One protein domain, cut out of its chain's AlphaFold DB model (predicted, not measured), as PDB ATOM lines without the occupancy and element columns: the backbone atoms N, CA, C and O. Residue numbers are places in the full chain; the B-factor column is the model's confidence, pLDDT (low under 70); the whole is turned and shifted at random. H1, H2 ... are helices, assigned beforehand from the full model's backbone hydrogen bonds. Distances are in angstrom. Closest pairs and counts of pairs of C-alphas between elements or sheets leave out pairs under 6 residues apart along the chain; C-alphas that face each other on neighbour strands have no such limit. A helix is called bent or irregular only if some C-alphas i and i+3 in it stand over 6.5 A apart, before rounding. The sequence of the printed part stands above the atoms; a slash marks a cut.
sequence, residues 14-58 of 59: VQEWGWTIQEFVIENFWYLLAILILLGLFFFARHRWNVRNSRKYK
ATOM      1  N   VAL A  14      44.380  65.189 -50.438       70.75
ATOM      2  CA  VAL A  14      43.524  64.209 -49.742       70.75
ATOM      3  C   VAL A  14      42.188  64.796 -49.267       70.75
ATOM      4  O   VAL A  14      41.173  64.105 -49.239       70.75
ATOM      5  N   GLN A  15      42.172  66.056 -48.840       71.38
ATOM      6  CA  GLN A  15      40.964  66.745 -48.376       71.38
ATOM      7  C   GLN A  15      40.079  67.192 -49.543       71.38
ATOM      8  O   GLN A  15      38.871  67.323 -49.359       71.38
ATOM      9  N   GLU A  16      40.661  67.394 -50.727       75.38
ATOM     10  CA  GLU A  16      39.913  67.725 -51.940       75.38
ATOM     11  C   GLU A  16      39.289  66.489 -52.603       75.38
ATOM     12  O   GLU A  16      38.128  66.534 -53.008       75.38
ATOM     13  N   TRP A  17      40.034  65.379 -52.695       80.06
ATOM     14  CA  TRP A  17      39.650  64.229 -53.531       80.06
ATOM     15  C   TRP A  17      39.470  62.912 -52.763       80.06
ATOM     16  O   TRP A  17      39.034  61.913 -53.341       80.06
ATOM     17  N   GLY A  18      39.732  62.907 -51.454       80.50
ATOM     18  CA  GLY A  18      39.728  61.704 -50.624       80.50
ATOM     19  C   GLY A  18      40.988  60.858 -50.809       80.50
ATOM     20  O   GLY A  18      41.920  61.228 -51.515       80.50
ATOM     21  N   TRP A  19      41.027  59.703 -50.144       83.44
ATOM     22  CA  TRP A  19      42.133  58.757 -50.281       83.44
ATOM     23  C   TRP A  19      41.913  57.786 -51.438       83.44
ATOM     24  O   TRP A  19      40.837  57.199 -51.583       83.44
ATOM     25  N   THR A  20      42.981  57.490 -52.172       89.88
ATOM     26  CA  THR A  20      43.072  56.230 -52.916       89.88
ATOM     27  C   THR A  20      43.178  55.044 -51.943       89.88
ATOM     28  O   THR A  20      43.564  55.195 -50.783       89.88
ATOM     29  N   ILE A  21      42.867  53.821 -52.395       89.50
ATOM     30  CA  ILE A  21      42.935  52.627 -51.523       89.50
ATOM     31  C   ILE A  21      44.344  52.430 -50.944       89.50
ATOM     32  O   ILE A  21      44.488  52.038 -49.788       89.50
ATOM     33  N   GLN A  22      45.385  52.720 -51.726       92.19
ATOM     34  CA  GLN A  22      46.766  52.607 -51.267       92.19
ATOM     35  C   GLN A  22      47.077  53.621 -50.159       92.19
ATOM     36  O   GLN A  22      47.607  53.235 -49.118       92.19
ATOM     37  N   GLU A  23      46.719  54.891 -50.354       90.88
ATOM     38  CA  GLU A  23      46.928  55.947 -49.354       90.88
ATOM     39  C   GLU A  23      46.148  55.660 -48.077       90.88
ATOM     40  O   GLU A  23      46.708  55.750 -46.991       90.88
ATOM     41  N   PHE A  24      44.898  55.205 -48.196       91.56
ATOM     42  CA  PHE A  24      44.093  54.816 -47.043       91.56
ATOM     43  C   PHE A  24      44.807  53.766 -46.187       91.56
ATOM     44  O   PHE A  24      44.863  53.897 -44.965       91.56
ATOM     45  N   VAL A  25      45.372  52.730 -46.816       94.38
ATOM     46  CA  VAL A  25      46.071  51.656 -46.098       94.38
ATOM     47  C   VAL A  25      47.358  52.158 -45.448       94.38
ATOM     48  O   VAL A  25      47.643  51.766 -44.317       94.38
ATOM     49  N   ILE A  26      48.122  53.017 -46.129       94.75
ATOM     50  CA  ILE A  26      49.374  53.569 -45.596       94.75
ATOM     51  C   ILE A  26      49.089  54.491 -44.404       94.75
ATOM     52  O   ILE A  26      49.651  54.288 -43.328       94.75
ATOM     53  N   GLU A  27      48.172  55.443 -44.566       91.94
ATOM     54  CA  GLU A  27      47.813  56.430 -43.538       91.94
ATOM     55  C   GLU A  27      47.178  55.777 -42.302       91.94
ATOM     56  O   GLU A  27      47.372  56.222 -41.172       91.94
ATOM     57  N   ASN A  28      46.452  54.670 -42.490       95.12
ATOM     58  CA  ASN A  28      45.732  53.992 -41.411       95.12
ATOM     59  C   ASN A  28      46.387  52.680 -40.960       95.12
ATOM     60  O   ASN A  28      45.760  51.903 -40.234       95.12
ATOM     61  N   PHE A  29      47.642  52.424 -41.345       96.25
ATOM     62  CA  PHE A  29      48.320  51.143 -41.116       96.25
ATOM     63  C   PHE A  29      48.231  50.659 -39.660       96.25
ATOM     64  O   PHE A  29      47.878  49.509 -39.399       96.25
ATOM     65  N   TRP A  30      48.482  51.545 -38.692       97.62
ATOM     66  CA  TRP A  30      48.435  51.205 -37.266       97.62
ATOM     67  C   TRP A  30      47.029  50.862 -36.768       97.62
ATOM     68  O   TRP A  30      46.872  49.942 -35.965       97.62
ATOM     69  N   TYR A  31      46.003  51.555 -37.264       97.19
ATOM     70  CA  TYR A  31      44.613  51.245 -36.930       97.19
ATOM     71  C   TYR A  31      44.201  49.891 -37.505       97.19
ATOM     72  O   TYR A  31      43.609  49.073 -36.800       97.19
ATOM     73  N   LEU A  32      44.577  49.615 -38.757       97.75
ATOM     74  CA  LEU A  32      44.339  48.321 -39.394       97.75
ATOM     75  C   LEU A  32      45.046  47.194 -38.630       97.75
ATOM     76  O   LEU A  32      44.437  46.160 -38.355       97.75
ATOM     77  N   LEU A  33      46.293  47.411 -38.201       97.75
ATOM     78  CA  LEU A  33      47.031  46.455 -37.378       97.75
ATOM     79  C   LEU A  33      46.332  46.195 -36.034       97.75
ATOM     80  O   LEU A  33      46.190  45.041 -35.629       97.75
ATOM     81  N   ALA A  34      45.853  47.240 -35.355       98.12
ATOM     82  CA  ALA A  34      45.124  47.099 -34.097       98.12
ATOM     83  C   ALA A  34      43.830  46.283 -34.268       98.12
ATOM     84  O   ALA A  34      43.544  45.400 -33.453       98.12
ATOM     85  N   ILE A  35      43.082  46.516 -35.352       98.06
ATOM     86  CA  ILE A  35      41.885  45.731 -35.694       98.06
ATOM     87  C   ILE A  35      42.253  44.259 -35.906       98.06
ATOM     88  O   ILE A  35      41.590  43.379 -35.356       98.06
ATOM     89  N   LEU A  36      43.330  43.970 -36.641       98.06
ATOM     90  CA  LEU A  36      43.787  42.594 -36.859       98.06
ATOM     91  C   LEU A  36      44.164  41.892 -35.548       98.06
ATOM     92  O   LEU A  36      43.806  40.729 -35.355       98.06
ATOM     93  N   ILE A  37      44.825  42.592 -34.623       98.06
ATOM     94  CA  ILE A  37      45.160  42.050 -33.298       98.06
ATOM     95  C   ILE A  37      43.889  41.741 -32.498       98.06
ATOM     96  O   ILE A  37      43.775  40.653 -31.929       98.06
ATOM     97  N   LEU A  38      42.918  42.660 -32.472       98.31
ATOM     98  CA  LEU A  38      41.643  42.455 -31.776       98.31
ATOM     99  C   LEU A  38      40.875  41.258 -32.338       98.31
ATOM    100  O   LEU A  38      40.392  40.421 -31.572       98.31
ATOM    101  N   LEU A  39      40.811  41.136 -33.665       98.19
ATOM    102  CA  LEU A  39      40.211  39.980 -34.325       98.19
ATOM    103  C   LEU A  39      40.956  38.695 -33.952       98.19
ATOM    104  O   LEU A  39      40.322  37.719 -33.551       98.19
ATOM    105  N   GLY A  40      42.290  38.698 -34.001       97.44
ATOM    106  CA  GLY A  40      43.114  37.553 -33.615       97.44
ATOM    107  C   GLY A  40      42.854  37.093 -32.179       97.44
ATOM    108  O   GLY A  40      42.634  35.905 -31.938       97.44
ATOM    109  N   LEU A  41      42.795  38.030 -31.229       97.62
ATOM    110  CA  LEU A  41      42.463  37.749 -29.831       97.62
ATOM    111  C   LEU A  41      41.047  37.186 -29.681       97.62
ATOM    112  O   LEU A  41      40.853  36.190 -28.978       97.62
ATOM    113  N   PHE A  42      40.068  37.787 -30.359       97.25
ATOM    114  CA  PHE A  42      38.686  37.322 -30.334       97.25
ATOM    115  C   PHE A  42      38.568  35.889 -30.860       97.25
ATOM    116  O   PHE A  42      38.008  35.023 -30.182       97.25
ATOM    117  N   PHE A  43      39.149  35.601 -32.028       96.56
ATOM    118  CA  PHE A  43      39.138  34.261 -32.611       96.56
ATOM    119  C   PHE A  43      39.893  33.253 -31.746       96.56
ATOM    120  O   PHE A  43      39.401  32.143 -31.544       96.56
ATOM    121  N   PHE A  44      41.035  33.631 -31.171       94.75
ATOM    122  CA  PHE A  44      41.783  32.775 -30.255       94.75
ATOM    123  C   PHE A  44      40.955  32.403 -29.017       94.75
ATOM    124  O   PHE A  44      40.831  31.222 -28.669       94.75
ATOM    125  N   ALA A  45      40.336  33.394 -28.371       93.75
ATOM    126  CA  ALA A  45      39.480  33.177 -27.211       93.75
ATOM    127  C   ALA A  45      38.260  32.312 -27.569       93.75
ATOM    128  O   ALA A  45      37.959  31.337 -26.873       93.75
ATOM    129  N   ARG A  46      37.600  32.611 -28.697       93.12
ATOM    130  CA  ARG A  46      36.449  31.856 -29.210       93.12
ATOM    131  C   ARG A  46      36.810  30.404 -29.514       93.12
ATOM    132  O   ARG A  46      36.061  29.502 -29.136       93.12
ATOM    133  N   HIS A  47      37.954  30.166 -30.153       90.88
ATOM    134  CA  HIS A  47      38.454  28.828 -30.449       90.88
ATOM    135  C   HIS A  47      38.731  28.048 -29.158       90.88
ATOM    136  O   HIS A  47      38.259  26.921 -28.994       90.88
ATOM    137  N   ARG A  48      39.411  28.666 -28.184       87.94
ATOM    138  CA  ARG A  48      39.680  28.043 -26.880       87.94
ATOM    139  C   ARG A  48      38.399  27.705 -26.116       87.94
ATOM    140  O   ARG A  48      38.335  26.648 -25.483       87.94
ATOM    141  N   TRP A  49      37.383  28.567 -26.183       86.62
ATOM    142  CA  TRP A  49      36.058  28.281 -25.629       86.62
ATOM    143  C   TRP A  49      35.434  27.061 -26.305       86.62
ATOM    144  O   TRP A  49      35.015  26.137 -25.614       86.62
ATOM    145  N   ASN A  50      35.402  27.026 -27.642       85.00
ATOM    146  CA  ASN A  50      34.832  25.909 -28.400       85.00
ATOM    147  C   ASN A  50      35.476  24.575 -28.025       85.00
ATOM    148  O   ASN A  50      34.765  23.634 -27.695       85.00
ATOM    149  N   VAL A  51      36.809  24.505 -27.972       81.62
ATOM    150  CA  VAL A  51      37.524  23.274 -27.596       81.62
ATOM    151  C   VAL A  51      37.149  22.798 -26.188       81.62
ATOM    152  O   VAL A  51      36.995  21.598 -25.964       81.62
ATOM    153  N   ARG A  52      36.978  23.717 -25.230       75.88
ATOM    154  CA  ARG A  52      36.551  23.371 -23.863       75.88
ATOM    155  C   ARG A  52      35.090  22.934 -23.806       75.88
ATOM    156  O   ARG A  52      34.776  21.959 -23.130       75.88
ATOM    157  N   ASN A  53      34.212  23.624 -24.526       76.56
ATOM    158  CA  ASN A  53      32.781  23.358 -24.499       76.56
ATOM    159  C   ASN A  53      32.439  22.047 -25.223       76.56
ATOM    160  O   ASN A  53      31.678  21.243 -24.698       76.56
ATOM    161  N   SER A  54      33.083  21.761 -26.357       71.06
ATOM    162  CA  SER A  54      32.901  20.501 -27.087       71.06
ATOM    163  C   SER A  54      33.339  19.269 -26.289       71.06
ATOM    164  O   SER A  54      32.845  18.182 -26.552       71.06
ATOM    165  N   ARG A  55      34.234  19.409 -25.300       62.38
ATOM    166  CA  ARG A  55      34.588  18.312 -24.379       62.38
ATOM    167  C   ARG A  55      33.557  18.110 -23.267       62.38
ATOM    168  O   ARG A  55      33.431  17.001 -22.771       62.38
ATOM    169  N   LYS A  56      32.828  19.160 -22.878       58.28
ATOM    170  CA  LYS A  56      31.823  19.114 -21.803       58.28
ATOM    171  C   LYS A  56      30.513  18.445 -22.241       58.28
ATOM    172  O   LYS A  56      29.846  17.853 -21.406       58.28
ATOM    173  N   TYR A  57      30.172  18.518 -23.529       56.47
ATOM    174  CA  TYR A  57      28.936  17.958 -24.103       56.47
ATOM    175  C   TYR A  57      29.162  16.690 -24.948       56.47
ATOM    176  O   TYR A  57      28.299  16.316 -25.734       56.47
ATOM    177  N   LYS A  58      30.332  16.045 -24.823       56.47
ATOM    178  CA  LYS A  58      30.648  14.759 -25.477       56.47
ATOM    179  C   LYS A  58      30.630  13.573 -24.493       56.47
ATOM    180  O   LYS A  58      31.235  12.546 -24.786       56.47
TER     181      LYS A  58
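This is residues 14 to 58 of the 59 residues of an uncharacterized protein of Gramella sp. MAR_2010_147 (UniProt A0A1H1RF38). What shape does the printed part make? From its first residue it runs through two short helices, H1 and then H2, that make a small, loosely built head, and turns a corner into one long helix, H3, which sticks out as a single arm and makes most of the length. Nothing packs on that arm: residues 28 to 58, of which 29 to 56 belong to H3, stand free. What is it made of? The printed part has 45 residues with three named helices in the order H1, H2, H3 and no named strand, and its class is all helix. How compact is it? It is extended, with a radius of gyration of the C-alphas of 18.3 A, and it spans 60 by 14 by 13 A, a rod.

How does the first helix stand to what follows? H1, residues 14 to 17, is apart from H2, residues 21 to 27, though a tight link of 3 residues joins them. H1 is also apart from H3, residues 29 to 56. How does the second helix stand to the third? H2 and H3 are close but not clearly touching, with 1 pair of C-alphas within 8 A, the closest, those of Val 25 and Leu 32, at 7.7 A. Their lines are about perpendicular, at 86 degrees. What do the backbone N and O atoms show? In H2 every O i to N i+4 pair is within hydrogen-bond range, and in H3 23 of 24 are. H1, with 4 residues, is too short for such a pair, and its 1 pair of O i and N i+3 is not within range.

Where does the first helix lie? H1 begins at C-alpha 14 at (43.524, 64.209, -49.742) and ends at Trp 17. Where is the second? H2 runs from Ile 21, whose C-alpha is at (42.935, 52.627, -51.523), to Glu 27, 10.1 A from first to last C-alpha. How long is the third? H3 runs from Phe 29 to Lys 56, 40.9 A from first to last C-alpha, and ends at C-alpha 56 at (31.823, 19.114, -21.803). It is not bent.

How large is it? The two C-alphas farthest apart, those of Glu 16 and Lys 58, are 59.9 A apart. Is there a cut or a long link? The printed part has no cut, and both links, H1 to H2 and H2 to H3, are tight. Where is the model's confidence low? The mean pLDDT of the printed part is 87.3, and residues 55 to 58 are under 70.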